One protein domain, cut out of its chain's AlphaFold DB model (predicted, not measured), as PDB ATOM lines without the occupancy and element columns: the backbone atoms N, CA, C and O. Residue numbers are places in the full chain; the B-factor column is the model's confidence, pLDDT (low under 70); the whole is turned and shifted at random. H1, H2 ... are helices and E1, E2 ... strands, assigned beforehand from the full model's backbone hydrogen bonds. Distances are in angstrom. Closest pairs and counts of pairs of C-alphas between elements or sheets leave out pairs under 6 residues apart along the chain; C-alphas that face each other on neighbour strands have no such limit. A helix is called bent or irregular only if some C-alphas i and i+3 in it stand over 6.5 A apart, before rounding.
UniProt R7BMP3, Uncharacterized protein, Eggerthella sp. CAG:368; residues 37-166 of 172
ATOM      1  N   PRO A  37     101.578 -27.058 206.693       38.62
ATOM      2  CA  PRO A  37     100.978 -25.796 207.126       38.62
ATOM      3  C   PRO A  37      99.668 -25.494 206.375       38.62
ATOM      4  O   PRO A  37      98.723 -24.989 206.982       38.62
ATOM      5  N   ALA A  38      99.556 -25.933 205.115       37.47
ATOM      6  CA  ALA A  38      98.328 -25.900 204.321       37.47
ATOM      7  C   ALA A  38      97.148 -26.662 204.965       37.47
ATOM      8  O   ALA A  38      96.018 -26.187 204.932       37.47
ATOM      9  N   GLN A  39      97.392 -27.798 205.628       36.47
ATOM     10  CA  GLN A  39      96.357 -28.585 206.310       36.47
ATOM     11  C   GLN A  39      95.838 -27.892 207.581       36.47
ATOM     12  O   GLN A  39      94.659 -28.007 207.914       36.47
ATOM     13  N   LYS A  40      96.695 -27.135 208.283       39.09
ATOM     14  CA  LYS A  40      96.289 -26.342 209.457       39.09
ATOM     15  C   LYS A  40      95.437 -25.130 209.058       39.09
ATOM     16  O   LYS A  40      94.505 -24.776 209.772       39.09
ATOM     17  N   VAL A  41      95.746 -24.528 207.909       45.50
ATOM     18  CA  VAL A  41      94.975 -23.438 207.285       45.50
ATOM     19  C   VAL A  41      93.615 -23.948 206.787       45.50
ATOM     20  O   VAL A  41      92.583 -23.387 207.145       45.50
ATOM     21  N   SER A  42      93.613 -25.075 206.072       45.47
ATOM     22  CA  SER A  42      92.423 -25.795 205.600       45.47
ATOM     23  C   SER A  42      91.454 -26.173 206.730       45.47
ATOM     24  O   SER A  42      90.247 -25.965 206.605       45.47
ATOM     25  N   GLY A  43      91.966 -26.670 207.865       44.62
ATOM     26  CA  GLY A  43      91.141 -27.071 209.011       44.62
ATOM     27  C   GLY A  43      90.299 -25.932 209.592       44.62
ATOM     28  O   GLY A  43      89.105 -26.111 209.820       44.62
ATOM     29  N   ASN A  44      90.889 -24.742 209.747       49.19
ATOM     30  CA  ASN A  44      90.183 -23.567 210.270       49.19
ATOM     31  C   ASN A  44      89.153 -23.005 209.269       49.19
ATOM     32  O   ASN A  44      88.132 -22.453 209.672       49.19
ATOM     33  N   ILE A  45      89.412 -23.149 207.966       50.47
ATOM     34  CA  ILE A  45      88.529 -22.688 206.885       50.47
ATOM     35  C   ILE A  45      87.320 -23.617 206.747       50.47
ATOM     36  O   ILE A  45      86.186 -23.146 206.705       50.47
ATOM     37  N   ALA A  46      87.547 -24.932 206.751       49.72
ATOM     38  CA  ALA A  46      86.479 -25.921 206.725       49.72
ATOM     39  C   ALA A  46      85.513 -25.736 207.904       49.72
ATOM     40  O   ALA A  46      84.301 -25.780 207.716       49.72
ATOM     41  N   GLU A  47      86.045 -25.492 209.104       47.28
ATOM     42  CA  GLU A  47      85.239 -25.307 210.310       47.28
ATOM     43  C   GLU A  47      84.422 -24.008 210.269       47.28
ATOM     44  O   GLU A  47      83.266 -24.025 210.676       47.28
ATOM     45  N   ALA A  48      84.958 -22.922 209.698       48.50
ATOM     46  CA  ALA A  48      84.243 -21.651 209.543       48.50
ATOM     47  C   ALA A  48      83.159 -21.684 208.445       48.50
ATOM     48  O   ALA A  48      82.099 -21.085 208.618       48.50
ATOM     49  N   VAL A  49      83.396 -22.395 207.335       48.28
ATOM     50  CA  VAL A  49      82.457 -22.487 206.197       48.28
ATOM     51  C   VAL A  49      81.341 -23.511 206.442       48.28
ATOM     52  O   VAL A  49      80.243 -23.368 205.910       48.28
ATOM     53  N   LEU A  50      81.578 -24.523 207.288       47.47
ATOM     54  CA  LEU A  50      80.552 -25.492 207.701       47.47
ATOM     55  C   LEU A  50      79.497 -24.905 208.658       47.47
ATOM     56  O   LEU A  50      78.492 -25.571 208.921       47.47
ATOM     57  N   VAL A  51      79.686 -23.682 209.170       45.56
ATOM     58  CA  VAL A  51      78.697 -23.001 210.020       45.56
ATOM     59  C   VAL A  51      77.583 -22.414 209.147       45.56
ATOM     60  O   VAL A  51      77.650 -21.283 208.686       45.56
ATOM     61  N   GLU A  52      76.583 -23.258 208.902       44.72
ATOM     62  CA  GLU A  52      75.195 -22.980 208.509       44.72
ATOM     63  C   GLU A  52      74.859 -21.618 207.865       44.72
ATOM     64  O   GLU A  52      74.812 -20.575 208.511       44.72
ATOM     65  N   ASN A  53      74.366 -21.692 206.627       48.91
ATOM     66  CA  ASN A  53      73.423 -20.735 206.041       48.91
ATOM     67  C   ASN A  53      73.892 -19.281 205.835       48.91
ATOM     68  O   ASN A  53      73.053 -18.384 205.707       48.91
ATOM     69  N   GLN A  54      75.190 -19.020 205.711       50.66
ATOM     70  CA  GLN A  54      75.717 -17.656 205.586       50.66
ATOM     71  C   GLN A  54      76.241 -17.309 204.184       50.66
ATOM     72  O   GLN A  54      76.766 -18.156 203.460       50.66
ATOM     73  N   SER A  55      76.058 -16.046 203.773       55.09
ATOM     74  CA  SER A  55      76.719 -15.504 202.579       55.09
ATOM     75  C   SER A  55      78.224 -15.421 202.832       55.09
ATOM     76  O   SER A  55      78.656 -15.237 203.971       55.09
ATOM     77  N   PHE A  56      79.041 -15.540 201.786       57.28
ATOM     78  CA  PHE A  56      80.497 -15.480 201.938       57.28
ATOM     79  C   PHE A  56      80.966 -14.178 202.602       57.28
ATOM     80  O   PHE A  56      81.835 -14.199 203.468       57.28
ATOM     81  N   GLU A  57      80.312 -13.062 202.275       57.28
ATOM     82  CA  GLU A  57      80.522 -11.774 202.942       57.28
ATOM     83  C   GLU A  57      80.249 -11.858 204.448       57.28
ATOM     84  O   GLU A  57      81.072 -11.405 205.236       57.28
ATOM     85  N   SER A  58      79.157 -12.507 204.868       57.66
ATOM     86  CA  SER A  58      78.871 -12.695 206.297       57.66
ATOM     87  C   SER A  58      79.852 -13.642 206.998       57.66
ATOM     88  O   SER A  58      80.152 -13.424 208.166       57.66
ATOM     89  N   VAL A  59      80.430 -14.624 206.294       55.97
ATOM     90  CA  VAL A  59      81.499 -15.481 206.845       55.97
ATOM     91  C   VAL A  59      82.784 -14.672 207.057       55.97
ATOM     92  O   VAL A  59      83.414 -14.790 208.107       55.97
ATOM     93  N   ILE A  60      83.152 -13.801 206.109       55.66
ATOM     94  CA  ILE A  60      84.284 -12.873 206.273       55.66
ATOM     95  C   ILE A  60      84.036 -11.910 207.448       55.66
ATOM     96  O   ILE A  60      84.925 -11.711 208.276       55.66
ATOM     97  N   GLU A  61      82.834 -11.331 207.547       54.34
ATOM     98  CA  GLU A  61      82.467 -10.392 208.619       54.34
ATOM     99  C   GLU A  61      82.392 -11.049 210.003       54.34
ATOM    100  O   GLU A  61      82.753 -10.424 211.001       54.34
ATOM    101  N   GLN A  62      81.937 -12.303 210.081       48.41
ATOM    102  CA  GLN A  62      81.807 -13.035 211.340       48.41
ATOM    103  C   GLN A  62      83.160 -13.492 211.903       48.41
ATOM    104  O   GLN A  62      83.289 -13.664 213.119       48.41
ATOM    105  N   TYR A  63      84.177 -13.644 211.053       48.47
ATOM    106  CA  TYR A  63      85.519 -14.055 211.461       48.47
ATOM    107  C   TYR A  63      86.596 -13.019 211.067       48.47
ATOM    108  O   TYR A  63      87.496 -13.333 210.284       48.47
ATOM    109  N   PRO A  64      86.582 -11.806 211.659       43.44
ATOM    110  CA  PRO A  64      87.481 -10.699 211.310       43.44
ATOM    111  C   PRO A  64      88.946 -10.900 211.740       43.44
ATOM    112  O   PRO A  64      89.800 -10.112 211.357       43.44
ATOM    113  N   ASP A  65      89.245 -11.947 212.515       41.19
ATOM    114  CA  ASP A  65      90.613 -12.351 212.890       41.19
ATOM    115  C   ASP A  65      91.056 -13.652 212.186       41.19
ATOM    116  O   ASP A  65      92.145 -14.175 212.433       41.19
ATOM    117  N   SER A  66      90.201 -14.221 211.332       49.56
ATOM    118  CA  SER A  66      90.541 -15.401 210.536       49.56
ATOM    119  C   SER A  66      91.256 -14.998 209.249       49.56
ATOM    120  O   SER A  66      91.229 -13.834 208.849       49.56
ATOM    121  N   LEU A  67      91.856 -15.975 208.560       49.75
ATOM    122  CA  LEU A  67      92.465 -15.785 207.237       49.75
ATOM    123  C   LEU A  67      91.586 -14.959 206.280       49.75
ATOM    124  O   LEU A  67      92.149 -14.288 205.425       49.75
ATOM    125  N   PHE A  68      90.254 -14.983 206.458       50.16
ATOM    126  CA  PHE A  68      89.221 -14.287 205.684       50.16
ATOM    127  C   PHE A  68      89.227 -12.751 205.773       50.16
ATOM    128  O   PHE A  68      88.759 -12.093 204.847       50.16
ATOM    129  N   ALA A  69      89.772 -12.160 206.836       47.22
ATOM    130  CA  ALA A  69      89.662 -10.719 207.088       47.22
ATOM    131  C   ALA A  69      90.442  -9.831 206.104       47.22
ATOM    132  O   ALA A  69      90.051  -8.693 205.835       47.22
ATOM    133  N   ASP A  70      91.522 -10.368 205.533       52.53
ATOM    134  CA  ASP A  70      92.467  -9.610 204.705       52.53
ATOM    135  C   ASP A  70      92.338  -9.913 203.200       52.53
ATOM    136  O   ASP A  70      93.149  -9.459 202.398       52.53
ATOM    137  N   PHE A  71      91.293 -10.636 202.791       55.91
ATOM    138  CA  PHE A  71      91.066 -11.133 201.428       55.91
ATOM    139  C   PHE A  71      90.704 -10.040 200.387       55.91
ATOM    140  O   PHE A  71      90.253 -10.328 199.288       55.91
ATOM    141  N   LYS A  72      90.910  -8.757 200.699       52.28
ATOM    142  CA  LYS A  72      90.404  -7.589 199.949       52.28
ATOM    143  C   LYS A  72      91.134  -7.232 198.645       52.28
ATOM    144  O   LYS A  72      90.817  -6.194 198.064       52.28
ATOM    145  N   ASN A  73      92.091  -8.036 198.193       54.88
ATOM    146  CA  ASN A  73      92.933  -7.687 197.050       54.88
ATOM    147  C   ASN A  73      92.550  -8.457 195.784       54.88
ATOM    148  O   ASN A  73      92.228  -9.644 195.836       54.88
ATOM    149  N   GLU A  74      92.638  -7.769 194.641       61.22
ATOM    150  CA  GLU A  74      92.627  -8.417 193.331       61.22
ATOM    151  C   GLU A  74      93.788  -9.422 193.249       61.22
ATOM    152  O   GLU A  74      94.887  -9.129 193.732       61.22
ATOM    153  N   PRO A  75      93.572 -10.606 192.654       62.28
ATOM    154  CA  PRO A  75      94.635 -11.578 192.478       62.28
ATOM    155  C   PRO A  75      95.729 -11.004 191.572       62.28
ATOM    156  O   PRO A  75      95.469 -10.625 190.432       62.28
ATOM    157  N   SER A  76      96.962 -10.960 192.071       59.34
ATOM    158  CA  SER A  76      98.162 -10.620 191.302       59.34
ATOM    159  C   SER A  76      99.193 -11.748 191.353       59.34
ATOM    160  O   SER A  76      99.161 -12.608 192.233       59.34
ATOM    161  N   GLY A  77     100.113 -11.757 190.387       66.25
ATOM    162  CA  GLY A  77     101.254 -12.673 190.368       66.25
ATOM    163  C   GLY A  77     100.920 -14.102 189.929       66.25
ATOM    164  O   GLY A  77     100.051 -14.336 189.088       66.25
ATOM    165  N   ALA A  78     101.635 -15.073 190.506       64.56
ATOM    166  CA  ALA A  78     101.728 -16.445 189.998       64.56
ATOM    167  C   ALA A  78     100.388 -17.213 189.926       64.56
ATOM    168  O   ALA A  78     100.245 -18.128 189.115       64.56
ATOM    169  N   PHE A  79      99.379 -16.839 190.725       69.75
ATOM    170  CA  PHE A  79      98.041 -17.444 190.642       69.75
ATOM    171  C   PHE A  79      97.331 -17.119 189.321       69.75
ATOM    172  O   PHE A  79      96.758 -18.018 188.702       69.75
ATOM    173  N   VAL A  80      97.393 -15.858 188.886       67.19
ATOM    174  CA  VAL A  80      96.781 -15.404 187.626       67.19
ATOM    175  C   VAL A  80      97.580 -15.908 186.429       67.19
ATOM    176  O   VAL A  80      97.010 -16.275 185.406       67.19
ATOM    177  N   GLU A  81      98.906 -15.949 186.557       66.50
ATOM    178  CA  GLU A  81      99.785 -16.344 185.458       66.50
ATOM    179  C   GLU A  81      99.757 -17.859 185.186       66.50
ATOM    180  O   GLU A  81      99.815 -18.268 184.024       66.50
ATOM    181  N   GLU A  82      99.633 -18.702 186.222       65.00
ATOM    182  CA  GLU A  82      99.855 -20.151 186.074       65.00
ATOM    183  C   GLU A  82      98.706 -21.067 186.502       65.00
ATOM    184  O   GLU A  82      98.669 -22.224 186.060       65.00
ATOM    185  N   CYS A  83      97.790 -20.597 187.355       64.31
ATOM    186  CA  CYS A  83      96.788 -21.469 187.976       64.31
ATOM    187  C   CYS A  83      95.405 -21.324 187.368       64.31
ATOM    188  O   CYS A  83      94.833 -22.333 186.978       64.31
ATOM    189  N   LEU A  84      94.855 -20.110 187.304       68.19
ATOM    190  CA  LEU A  84      93.492 -19.871 186.832       68.19
ATOM    191  C   LEU A  84      93.413 -18.555 186.067       68.19
ATOM    192  O   LEU A  84      93.881 -17.523 186.540       68.19
ATOM    193  N   ASP A  85      92.743 -18.589 184.914       67.94
ATOM    194  CA  ASP A  85      92.184 -17.366 184.350       67.94
ATOM    195  C   ASP A  85      90.972 -16.999 185.206       67.94
ATOM    196  O   ASP A  85      89.926 -17.647 185.142       67.94
ATOM    197  N   LEU A  86      91.156 -16.010 186.077       67.00
ATOM    198  CA  LEU A  86      90.131 -15.578 187.023       67.00
ATOM    199  C   LEU A  86      89.117 -14.623 186.380       67.00
ATOM    200  O   LEU A  86      88.164 -14.205 187.044       67.00
ATOM    201  N   SER A  87      89.280 -14.300 185.090       61.94
ATOM    202  CA  SER A  87      88.311 -13.491 184.364       61.94
ATOM    203  C   SER A  87      86.973 -14.239 184.248       61.94
ATOM    204  O   SER A  87      86.844 -15.272 183.597       61.94
ATOM    205  N   GLY A  88      85.956 -13.721 184.942       64.56
ATOM    206  CA  GLY A  88      84.603 -14.286 184.953       64.56
ATOM    207  C   GLY A  88      84.210 -15.061 186.214       64.56
ATOM    208  O   GLY A  88      83.073 -15.528 186.274       64.56
ATOM    209  N   TYR A  89      85.086 -15.172 187.219       71.62
ATOM    210  CA  TYR A  89      84.693 -15.651 188.549       71.62
ATOM    211  C   TYR A  89      84.246 -14.487 189.436       71.62
ATOM    212  O   TYR A  89      84.841 -13.409 189.425       71.62
ATOM    213  N   GLU A  90      83.185 -14.710 190.207       66.81
ATOM    214  CA  GLU A  90      82.669 -13.741 191.172       66.81
ATOM    215  C   GLU A  90      83.280 -13.973 192.553       66.81
ATOM    216  O   GLU A  90      83.591 -15.109 192.933       66.81
ATOM    217  N   ASN A  91      83.380 -12.887 193.328       72.56
ATOM    218  CA  ASN A  91      83.848 -12.912 194.711       72.56
ATOM    219  C   ASN A  91      85.215 -13.607 194.798       72.56
ATOM    220  O   ASN A  91      85.368 -14.619 195.477       72.56
ATOM    221  N   VAL A  92      86.177 -13.112 194.016       75.69
ATOM    222  CA  VAL A  92      87.557 -13.597 194.023       75.69
ATOM    223  C   VAL A  92      88.334 -12.827 195.067       75.69
ATOM    224  O   VAL A  92      88.305 -11.598 195.097       75.69
ATOM    225  N   TYR A  93      89.059 -13.562 195.891       73.94
ATOM    226  CA  TYR A  93      89.808 -13.004 196.984       73.94
ATOM    227  C   TYR A  93      91.175 -13.678 197.103       73.94
ATOM    228  O   TYR A  93      91.286 -14.901 196.990       73.94
ATOM    229  N   VAL A  94      92.203 -12.904 197.459       73.25
ATOM    230  CA  VAL A  94      93.546 -13.426 197.764       73.25
ATOM    231  C   VAL A  94      93.969 -13.119 199.195       73.25
ATOM    232  O   VAL A  94      93.810 -11.997 199.672       73.25
ATOM    233  N   GLY A  95      94.511 -14.126 199.882       69.75
ATOM    234  CA  GLY A  95      95.072 -13.982 201.222       69.75
ATOM    235  C   GLY A  95      96.283 -13.046 201.225       69.75
ATOM    236  O   GLY A  95      97.006 -12.941 200.240       69.75
ATOM    237  N   LYS A  96      96.540 -12.371 202.348       67.50
ATOM    238  CA  LYS A  96      97.597 -11.348 202.479       67.50
ATOM    239  C   LYS A  96      99.012 -11.819 202.132       67.50
ATOM    240  O   LYS A  96      99.840 -11.022 201.711       67.50
ATOM    241  N   ASP A  97      99.295 -13.093 202.368       69.12
ATOM    242  CA  ASP A  97     100.570 -13.732 202.044       69.12
ATOM    243  C   ASP A  97     100.658 -14.182 200.574       69.12
ATOM    244  O   ASP A  97     101.645 -14.795 200.173       69.12
ATOM    245  N   GLU A  98      99.613 -13.912 199.785       71.44
ATOM    246  CA  GLU A  98      99.417 -14.392 198.418       71.44
ATOM    247  C   GLU A  98      99.567 -15.915 198.296       71.44
ATOM    248  O   GLU A  98      99.938 -16.426 197.235       71.44
ATOM    249  N   ARG A  99      99.312 -16.664 199.383       75.88
ATOM    250  CA  ARG A  99      99.413 -18.132 199.397       75.88
ATOM    251  C   ARG A  99      98.092 -18.825 199.175       75.88
ATOM    252  O   ARG A  99      98.089 -19.983 198.771       75.88
ATOM    253  N   SER A 100      96.991 -18.135 199.436       78.62
ATOM    254  CA  SER A 100      95.654 -18.686 199.277       78.62
ATOM    255  C   SER A 100      94.813 -17.811 198.366       78.62
ATOM    256  O   SER A 100      94.791 -16.590 198.506       78.62
ATOM    257  N   LEU A 101      94.103 -18.457 197.458       80.12
ATOM    258  CA  LEU A 101      93.125 -17.879 196.558       80.12
ATOM    259  C   LEU A 101      91.775 -18.513 196.888       80.12
ATOM    260  O   LEU A 101      91.670 -19.733 196.999       80.12
ATOM    261  N   CYS A 102      90.750 -17.690 197.041       81.19
ATOM    262  CA  CYS A 102      89.399 -18.131 197.337       81.19
ATOM    263  C   CYS A 102      88.425 -17.487 196.353       81.19
ATOM    264  O   CYS A 102      88.523 -16.292 196.090       81.19
ATOM    265  N   PHE A 103      87.485 -18.255 195.816       79.94
ATOM    266  CA  PHE A 103      86.421 -17.715 194.971       79.94
ATOM    267  C   PHE A 103      85.158 -18.565 195.027       79.94
ATOM    268  O   PHE A 103      85.167 -19.686 195.536       79.94
ATOM    269  N   THR A 104      84.055 -18.022 194.515       82.81
ATOM    270  CA  THR A 104      82.760 -18.714 194.511       82.81
ATOM    271  C   THR A 104      82.387 -19.235 193.129       82.81
ATOM    272  O   THR A 104      82.731 -18.646 192.103       82.81
ATOM    273  N   MET A 105      81.671 -20.355 193.104       85.50
ATOM    274  CA  MET A 105      81.135 -20.982 191.902       85.50
ATOM    275  C   MET A 105      79.670 -21.376 192.133       85.50
ATOM    276  O   MET A 105      79.332 -21.837 193.220       85.50
ATOM    277  N   PRO A 106      78.783 -21.246 191.131       84.38
ATOM    278  CA  PRO A 106      77.369 -21.601 191.288       84.38
ATOM    279  C   PRO A 106      77.120 -23.119 191.357       84.38
ATOM    280  O   PRO A 106      76.032 -23.546 191.737       84.38
ATOM    281  N   GLN A 107      78.095 -23.939 190.954       87.75
ATOM    282  CA  GLN A 107      78.024 -25.399 191.017       87.75
ATOM    283  C   GLN A 107      78.078 -25.898 192.465       87.75
ATOM    284  O   GLN A 107      78.637 -25.230 193.339       87.75
ATOM    285  N   ASP A 108      77.557 -27.101 192.713       88.69
ATOM    286  CA  ASP A 108      77.819 -27.783 193.977       88.69
ATOM    287  C   ASP A 108      79.322 -28.107 194.116       88.69
ATOM    288  O   ASP A 108      80.056 -28.111 193.121       88.69
ATOM    289  N   PRO A 109      79.812 -28.388 195.335       87.44
ATOM    290  CA  PRO A 109      81.241 -28.573 195.575       87.44
ATOM    291  C   PRO A 109      81.885 -29.666 194.719       87.44
ATOM    292  O   PRO A 109      83.047 -29.528 194.341       87.44
ATOM    293  N   THR A 110      81.156 -30.739 194.408       90.56
ATOM    294  CA  THR A 110      81.703 -31.865 193.642       90.56
ATOM    295  C   THR A 110      81.934 -31.450 192.196       90.56
ATOM    296  O   THR A 110      83.039 -31.608 191.678       90.56
ATOM    297  N   ASP A 111      80.917 -30.858 191.572       91.38
ATOM    298  CA  ASP A 111      80.985 -30.384 190.193       91.38
ATOM    299  C   ASP A 111      81.990 -29.231 190.039       91.38
ATOM    300  O   ASP A 111      82.757 -29.197 189.074       91.38
ATOM    301  N   ALA A 112      82.050 -28.317 191.014       90.81
ATOM    302  CA  ALA A 112      83.061 -27.264 191.048       90.81
ATOM    303  C   ALA A 112      84.478 -27.842 191.139       90.81
ATOM    304  O   ALA A 112      85.361 -27.427 190.390       90.81
ATOM    305  N   PHE A 113      84.690 -28.840 192.001       92.12
ATOM    306  CA  PHE A 113      85.987 -29.494 192.135       92.12
ATOM    307  C   PHE A 113      86.421 -30.163 190.829       92.12
ATOM    308  O   PHE A 113      87.551 -29.950 190.396       92.12
ATOM    309  N   PHE A 114      85.539 -30.929 190.177       92.81
ATOM    310  CA  PHE A 114      85.867 -31.569 188.899       92.81
ATOM    311  C   PHE A 114      86.169 -30.546 187.808       92.81
ATOM    312  O   PHE A 114      87.140 -30.706 187.079       92.81
ATOM    313  N   ARG A 115      85.423 -29.441 187.756       91.88
ATOM    314  CA  ARG A 115      85.690 -28.371 186.795       91.88
ATOM    315  C   ARG A 115      87.055 -27.711 187.002       91.88
ATOM    316  O   ARG A 115      87.743 -27.424 186.025       91.88
ATOM    317  N   ILE A 116      87.453 -27.472 188.252       91.44
ATOM    318  CA  ILE A 116      88.784 -26.934 188.569       91.44
ATOM    319  C   ILE A 116      89.874 -27.969 188.298       91.44
ATOM    320  O   ILE A 116      90.923 -27.615 187.766       91.44
ATOM    321  N   LYS A 117      89.619 -29.246 188.601       92.38
ATOM    322  CA  LYS A 117      90.523 -30.346 188.266       92.38
ATOM    323  C   LYS A 117      90.797 -30.388 186.763       92.38
ATOM    324  O   LYS A 117      91.961 -30.325 186.386       92.38
ATOM    325  N   ASP A 118      89.751 -30.427 185.940       91.94
ATOM    326  CA  ASP A 118      89.872 -30.481 184.480       91.94
ATOM    327  C   ASP A 118      90.661 -29.272 183.953       91.94
ATOM    328  O   ASP A 118      91.590 -29.426 183.163       91.94
ATOM    329  N   PHE A 119      90.365 -28.070 184.463       89.88
ATOM    330  CA  PHE A 119      91.092 -26.854 184.091       89.88
ATOM    331  C   PHE A 119      92.588 -26.933 184.432       89.88
ATOM    332  O   PHE A 119      93.442 -26.569 183.621       89.88
ATOM    333  N   LEU A 120      92.926 -27.387 185.641       90.44
ATOM    334  CA  LEU A 120      94.317 -27.521 186.067       90.44
ATOM    335  C   LEU A 120      95.038 -28.601 185.247       90.44
ATOM    336  O   LEU A 120      96.169 -28.383 184.809       90.44
ATOM    337  N   GLU A 121      94.383 -29.724 184.960       91.69
ATOM    338  CA  GLU A 121      94.938 -30.788 184.116       91.69
ATOM    339  C   GLU A 121      95.203 -30.307 182.678       91.69
ATOM    340  O   GLU A 121      96.282 -30.561 182.135       91.69
ATOM    341  N   GLU A 122      94.306 -29.507 182.089       90.44
ATOM    342  CA  GLU A 122      94.532 -28.844 180.791       90.44
ATOM    343  C   GLU A 122      95.747 -27.899 180.807       90.44
ATOM    344  O   GLU A 122      96.430 -27.723 179.794       90.44
ATOM    345  N   LYS A 123      96.057 -27.306 181.966       86.81
ATOM    346  CA  LYS A 123      97.230 -26.442 182.193       86.81
ATOM    347  C   LYS A 123      98.503 -27.216 182.560       86.81
ATOM    348  O   LYS A 123      99.532 -26.594 182.858       86.81
ATOM    349  N   GLY A 124      98.459 -28.548 182.503       89.56
ATOM    350  CA  GLY A 124      99.596 -29.436 182.735       89.56
ATOM    351  C   GLY A 124      99.857 -29.763 184.204       89.56
ATOM    352  O   GLY A 124     100.934 -30.265 184.523       89.56
ATOM    353  N   TRP A 125      98.911 -29.473 185.098       92.44
ATOM    354  CA  TRP A 125      98.971 -29.940 186.478       92.44
ATOM    355  C   TRP A 125      98.566 -31.413 186.558       92.44
ATOM    356  O   TRP A 125      97.641 -31.859 185.888       92.44
ATOM    357  N   MET A 126      99.230 -32.178 187.416       92.75
ATOM    358  CA  MET A 126      98.888 -33.565 187.704       92.75
ATOM    359  C   MET A 126      98.140 -33.641 189.033       92.75
ATOM    360  O   MET A 126      98.661 -33.226 190.069       92.75
ATOM    361  N   CYS A 127      96.923 -34.181 189.008       91.94
ATOM    362  CA  CYS A 127      96.117 -34.382 190.207       91.94
ATOM    363  C   CYS A 127      96.639 -35.571 191.036       91.94
ATOM    364  O   CYS A 127      96.785 -36.685 190.534       91.94
ATOM    365  N   ILE A 128      96.872 -35.336 192.327       91.50
ATOM    366  CA  ILE A 128      97.160 -36.346 193.345       91.50
ATOM    367  C   ILE A 128      95.934 -36.437 194.256       91.50
ATOM    368  O   ILE A 128      95.670 -35.552 195.080       91.50
ATOM    369  N   GLU A 129      95.166 -37.512 194.092       85.06
ATOM    370  CA  GLU A 129      93.929 -37.715 194.841       85.06
ATOM    371  C   GLU A 129      94.202 -37.860 196.343       85.06
ATOM    372  O   GLU A 129      95.039 -38.652 196.771       85.06
ATOM    373  N   SER A 130      93.451 -37.119 197.163       76.88
ATOM    374  CA  SER A 130      93.561 -37.193 198.628       76.88
ATOM    375  C   SER A 130      92.809 -38.387 199.238       76.88
ATOM    376  O   SER A 130      92.904 -38.635 200.439       76.88
ATOM    377  N   GLY A 131      91.994 -39.091 198.442       77.12
ATOM    378  CA  GLY A 131      91.008 -40.070 198.918       77.12
ATOM    379  C   GLY A 131      89.764 -39.444 199.571       77.12
ATOM    380  O   GLY A 131      88.809 -40.158 199.879       77.12
ATOM    381  N   VAL A 132      89.741 -38.119 199.749       77.12
ATOM    382  CA  VAL A 132      88.600 -37.348 200.251       77.12
ATOM    383  C   VAL A 132      87.917 -36.656 199.073       77.12
ATOM    384  O   VAL A 132      88.575 -36.075 198.211       77.12
ATOM    385  N   ARG A 133      86.580 -36.715 199.017       79.94
ATOM    386  CA  ARG A 133      85.824 -35.990 197.984       79.94
ATOM    387  C   ARG A 133      86.081 -34.489 198.104       79.94
ATOM    388  O   ARG A 133      86.208 -33.986 199.217       79.94
ATOM    389  N   CYS A 134      86.097 -33.800 196.965       85.62
ATOM    390  CA  CYS A 134      86.213 -32.341 196.897       85.62
ATOM    391  C   CYS A 134      87.559 -31.775 197.382       85.62
ATOM    392  O   CYS A 134      87.645 -30.585 197.676       85.62
ATOM    393  N   LYS A 135      88.601 -32.613 197.494       88.94
ATOM    394  CA  LYS A 135      89.940 -32.212 197.941       88.94
ATOM    395  C   LYS A 135      91.022 -32.971 197.179       88.94
ATOM    396  O   LYS A 135      90.982 -34.202 197.117       88.94
ATOM    397  N   ALA A 136      92.027 -32.276 196.659       89.88
ATOM    398  CA  ALA A 136      93.208 -32.918 196.081       89.88
ATOM    399  C   ALA A 136      94.416 -31.988 196.073       89.88
ATOM    400  O   ALA A 136      94.284 -30.765 196.131       89.88
ATOM    401  N   SER A 137      95.596 -32.596 195.970       91.19
ATOM    402  CA  SER A 137      96.816 -31.857 195.653       91.19
ATOM    403  C   SER A 137      97.047 -31.881 194.147       91.19
ATOM    404  O   SER A 137      96.655 -32.829 193.472       91.19
ATOM    405  N   PHE A 138      97.689 -30.852 193.620       91.31
ATOM    406  CA  PHE A 138      98.046 -30.735 192.216       91.31
ATOM    407  C   PHE A 138      99.515 -30.372 192.120       91.31
ATOM    408  O   PHE A 138      99.976 -29.467 192.813       91.31
ATOM    409  N   VAL A 139     100.240 -31.072 191.253       90.81
ATOM    410  CA  VAL A 139     101.679 -30.865 191.071       90.81
ATOM    411  C   VAL A 139     102.016 -30.510 189.642       90.81
ATOM    412  O   VAL A 139     101.395 -31.017 188.709       90.81
ATOM    413  N   LYS A 140     103.020 -29.658 189.466       88.38
ATOM    414  CA  LYS A 140     103.504 -29.271 188.145       88.38
ATOM    415  C   LYS A 140     105.021 -29.220 188.137       88.38
ATOM    416  O   LYS A 140     105.646 -28.587 188.983       88.38
ATOM    417  N   GLU A 141     105.622 -29.897 187.163       82.00
ATOM    418  CA  GLU A 141     107.083 -29.996 187.061       82.00
ATOM    419  C   GLU A 141     107.744 -28.664 186.686       82.00
ATOM    420  O   GLU A 141     108.909 -28.439 187.000       82.00
ATOM    421  N   THR A 142     107.017 -27.777 186.002       78.44
ATOM    422  CA  THR A 142     107.551 -26.529 185.442       78.44
ATOM    423  C   THR A 142     106.610 -25.357 185.702       78.44
ATOM    424  O   THR A 142     105.391 -25.516 185.648       78.44
ATOM    425  N   GLY A 143     107.177 -24.177 185.949       76.06
ATOM    426  CA  GLY A 143     106.440 -22.973 186.334       76.06
ATOM    427  C   GLY A 143     107.012 -22.349 187.604       76.06
ATOM    428  O   GLY A 143     107.967 -22.865 188.180       76.06
ATOM    429  N   LEU A 144     106.430 -21.230 188.009       75.94
ATOM    430  CA  LEU A 144     106.628 -20.543 189.280       75.94
ATOM    431  C   LEU A 144     105.996 -21.319 190.440       75.94
ATOM    432  O   LEU A 144     106.453 -21.206 191.576       75.94
ATOM    433  N   LEU A 145     104.936 -22.086 190.167       80.88
ATOM    434  CA  LEU A 145     104.225 -22.880 191.161       80.88
ATOM    435  C   LEU A 145     104.354 -24.370 190.856       80.88
ATOM    436  O   LEU A 145     104.034 -24.837 189.765       80.88
ATOM    437  N   HIS A 146     104.777 -25.125 191.868       85.69
ATOM    438  CA  HIS A 146     104.989 -26.570 191.753       85.69
ATOM    439  C   HIS A 146     103.948 -27.403 192.486       85.69
ATOM    440  O   HIS A 146     103.754 -28.568 192.141       85.69
ATOM    441  N   TRP A 147     103.278 -26.823 193.482       89.06
ATOM    442  CA  TRP A 147     102.318 -27.528 194.317       89.06
ATOM    443  C   TRP A 147     101.137 -26.633 194.682       89.06
ATOM    444  O   TRP A 147     101.312 -25.520 195.184       89.06
ATOM    445  N   LEU A 148      99.933 -27.157 194.478       89.69
ATOM    446  CA  LEU A 148      98.678 -26.563 194.915       89.69
ATOM    447  C   LEU A 148      97.880 -27.579 195.720       89.69
ATOM    448  O   LEU A 148      97.894 -28.776 195.441       89.69
ATOM    449  N   PHE A 149      97.112 -27.082 196.672       89.19
ATOM    450  CA  PHE A 149      96.072 -27.826 197.353       89.19
ATOM    451  C   PHE A 149      94.732 -27.167 197.053       89.19
ATOM    452  O   PHE A 149      94.575 -25.970 197.287       89.19
ATOM    453  N   VAL A 150      93.794 -27.934 196.503       89.88
ATOM    454  CA  VAL A 150      92.472 -27.448 196.098       89.88
ATOM    455  C   VAL A 150      91.417 -28.119 196.951       89.88
ATOM    456  O   VAL A 150      91.391 -29.348 197.074       89.88
ATOM    457  N   GLU A 151      90.516 -27.310 197.486       87.69
ATOM    458  CA  GLU A 151      89.380 -27.751 198.276       87.69
ATOM    459  C   GLU A 151      88.122 -27.018 197.841       87.69
ATOM    460  O   GLU A 151      88.157 -25.816 197.576       87.69
ATOM    461  N   THR A 152      86.996 -27.725 197.808       87.19
ATOM    462  CA  THR A 152      85.696 -27.099 197.591       87.19
ATOM    463  C   THR A 152      84.749 -27.355 198.754       87.19
ATOM    464  O   THR A 152      84.680 -28.450 199.321       87.19
ATOM    465  N   TYR A 153      84.005 -26.315 199.114       81.75
ATOM    466  CA  TYR A 153      83.086 -26.292 200.245       81.75
ATOM    467  C   TYR A 153      81.694 -25.881 199.781       81.75
ATOM    468  O   TYR A 153      81.557 -25.083 198.857       81.75
ATOM    469  N   SER A 154      80.652 -26.419 200.419       79.31
ATOM    470  CA  SER A 154      79.271 -26.013 200.137       79.31
ATOM    471  C   SER A 154      78.993 -24.652 200.757       79.31
ATOM    472  O   SER A 154      79.301 -24.441 201.925       79.31
ATOM    473  N   ILE A 155      78.350 -23.771 199.996       74.12
ATOM    474  CA  ILE A 155      77.798 -22.498 200.479       74.12
ATOM    475  C   ILE A 155      76.337 -22.376 200.026       74.12
ATOM    476  O   ILE A 155      75.866 -23.175 199.218       74.12
ATOM    477  N   ASN A 156      75.609 -21.373 200.522       68.38
ATOM    478  CA  ASN A 156      74.170 -21.207 200.256       68.38
ATOM    479  C   ASN A 156      73.772 -21.284 198.779       68.38
ATOM    480  O   ASN A 156      72.763 -21.896 198.442       68.38
ATOM    481  N   ALA A 157      74.542 -20.626 197.914       73.31
ATOM    482  CA  ALA A 157      74.245 -20.494 196.493       73.31
ATOM    483  C   ALA A 157      75.360 -21.101 195.626       73.31
ATOM    484  O   ALA A 157      75.788 -20.485 194.653       73.31
ATOM    485  N   GLY A 158      75.846 -22.290 195.999       83.12
ATOM    486  CA  GLY A 158      76.823 -23.047 195.216       83.12
ATOM    487  C   GLY A 158      77.983 -23.550 196.066       83.12
ATOM    488  O   GLY A 158      77.790 -24.204 197.093       83.12
ATOM    489  N   SER A 159      79.199 -23.237 195.639       84.75
ATOM    490  CA  SER A 159      80.426 -23.676 196.286       84.75
ATOM    491  C   SER A 159      81.459 -22.568 196.406       84.75
ATOM    492  O   SER A 159      81.494 -21.602 195.644       84.75
ATOM    493  N   MET A 160      82.311 -22.730 197.404       83.19
ATOM    494  CA  MET A 160      83.538 -21.975 197.567       83.19
ATOM    495  C   MET A 160      84.700 -22.868 197.168       83.19
ATOM    496  O   MET A 160      84.784 -24.002 197.634       83.19
ATOM    497  N   VAL A 161      85.592 -22.347 196.339       86.50
ATOM    498  CA  VAL A 161      86.853 -22.984 195.981       86.50
ATOM    499  C   VAL A 161      87.964 -22.281 196.744       86.50
ATOM    500  O   VAL A 161      88.110 -21.065 196.639       86.50
ATOM    501  N   LEU A 162      88.751 -23.052 197.485       85.94
ATOM    502  CA  LEU A 162      89.983 -22.613 198.118       85.94
ATOM    503  C   LEU A 162      91.157 -23.293 197.422       85.94
ATOM    504  O   LEU A 162      91.193 -24.518 197.304       85.94
ATOM    505  N   ILE A 163      92.130 -22.497 196.999       87.06
ATOM    506  CA  ILE A 163      93.390 -22.971 196.439       87.06
ATOM    507  C   ILE A 163      94.522 -22.412 197.283       87.06
ATOM    508  O   ILE A 163      94.663 -21.199 197.405       87.06
ATOM    509  N   THR A 164      95.356 -23.285 197.832       85.00
ATOM    510  CA  THR A 164      96.546 -22.904 198.594       85.00
ATOM    511  C   THR A 164      97.789 -23.398 197.869       85.00
ATOM    512  O   THR A 164      97.878 -24.578 197.544       85.00
ATOM    513  N   LYS A 165      98.762 -22.519 197.621       84.38
ATOM    514  CA  LYS A 165     100.079 -22.923 197.111       84.38
ATOM    515  C   LYS A 165     100.982 -23.345 198.266       84.38
ATOM    516  O   LYS A 165     100.949 -22.731 199.335       84.38
ATOM    517  N   GLU A 166     101.794 -24.374 198.053       73.06
ATOM    518  CA  GLU A 166     102.902 -24.670 198.963       73.06
ATOM    519  C   GLU A 166     104.138 -23.901 198.492       73.06
ATOM    520  O   GLU A 166     104.456 -23.880 197.304       73.06
TER     521      GLU A 166
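This is residues 37 to 166 of the 172 residues of an uncharacterized protein of Eggerthella sp. CAG:368 (UniProt R7BMP3). A twisted sheet of six strands curls round one long helix, H5, on one of its faces, while H1 covers the opposite face along E6. The short helix H4 is on the same face as H5, towards E2 and E6, and the short helices H2 and H3 sit together and only graze the sheet. The sheet runs E1, E2, E6, E5, E4, E3, with neighbours antiparallel throughout, and E6 passes nearest to the mean of the C-alphas. The printed part has 130 residues, with five named helices and six named strands in the order H1, H2, H3, H4, E1, E2, H5, E3, E4, E5, E6, a mixed class of helices and strands. It is compact, with a radius of gyration of the C-alphas of 13.7 A, and rounded, spanning 39 by 30 by 27 A.

H1, residues 37 to 49, begins at C-alpha 37 at (100.978, -25.796, 207.126) and is 18.8 A long from first to last C-alpha. H2 is residues 56 to 62, 9.8 A. H3 is residues 67 to 70, 6.7 A; it is irregular, but only just, with C-alphas 67 and 70 6.7 A apart. H4 is residues 78 to 83, 7.3 A; it is neither bent nor irregular, but only just, with C-alphas 80 and 83 6.1 A apart. E1 is residues 90 to 94, 12.7 A, and E2 residues 100 to 105, 16.4 A. H5, residues 109 to 122, is 19.9 A long and begins at C-alpha 109 at (81.241, -28.573, 195.575). E3 is residues 126 to 129, 9.6 A, and E4 residues 135 to 139, 13.7 A. E5, residues 147 to 155, is 25.8 A long, and E6, residues 158 to 165, is 23.3 A long and ends at C-alpha 165 at (100.079, -22.923, 197.111).

E1 and E3 are the edge strands of the sheet. E1 and E2 form a hairpin, with N 93 and O 102 at 2.8 A. E2 and E6 are antiparallel at 161 degrees, with N 103 and O 161 at 3.0 A. E3, E4, E5 and E6 form a meander, each strand the antiparallel neighbour of the one before; N 128 and O 137 are 2.8 A apart, N 138 and O 148 2.8 A, and N 151 and O 162 2.9 A. The sheet has three layers with its helices: H4 and H5 are on one face and H1 is on the opposite face. The sheet curls round H5, whose closest C-alphas to E6 are those of Pro 109 and Ser 159, 5.0 A apart. H4 has a height over the sheet of 10.1 A and lies only just over E2, on which 3 of its 6 C-alphas fall. H4 and H5 are close but not clearly touching, with the C-alphas of Cys 83 and Leu 120 6.8 A apart. H1, at a height over the sheet of 9.6 A, lies over E6 and runs along the strands, at 15 degrees to E6 on the local plane. H2 and H3 touch only at the corner, with the C-alphas of Ile 60 and Phe 68 closest at 5.2 A. H1 and H5 are apart. In H2, H4 and H5 every O i to N i+4 pair is within hydrogen-bond range, in H1 8 of 9 are, and H3 is too short for such a pair.

The two C-alphas farthest apart are those of Asn 53 and Thr 142, 40.3 A. The printed part has no cut, and none of its links is long. The mean pLDDT of the printed part is 71.6; 57 residues are under 70, namely residues 37 to 88, residue 90, residues 95 to 97 and residue 156.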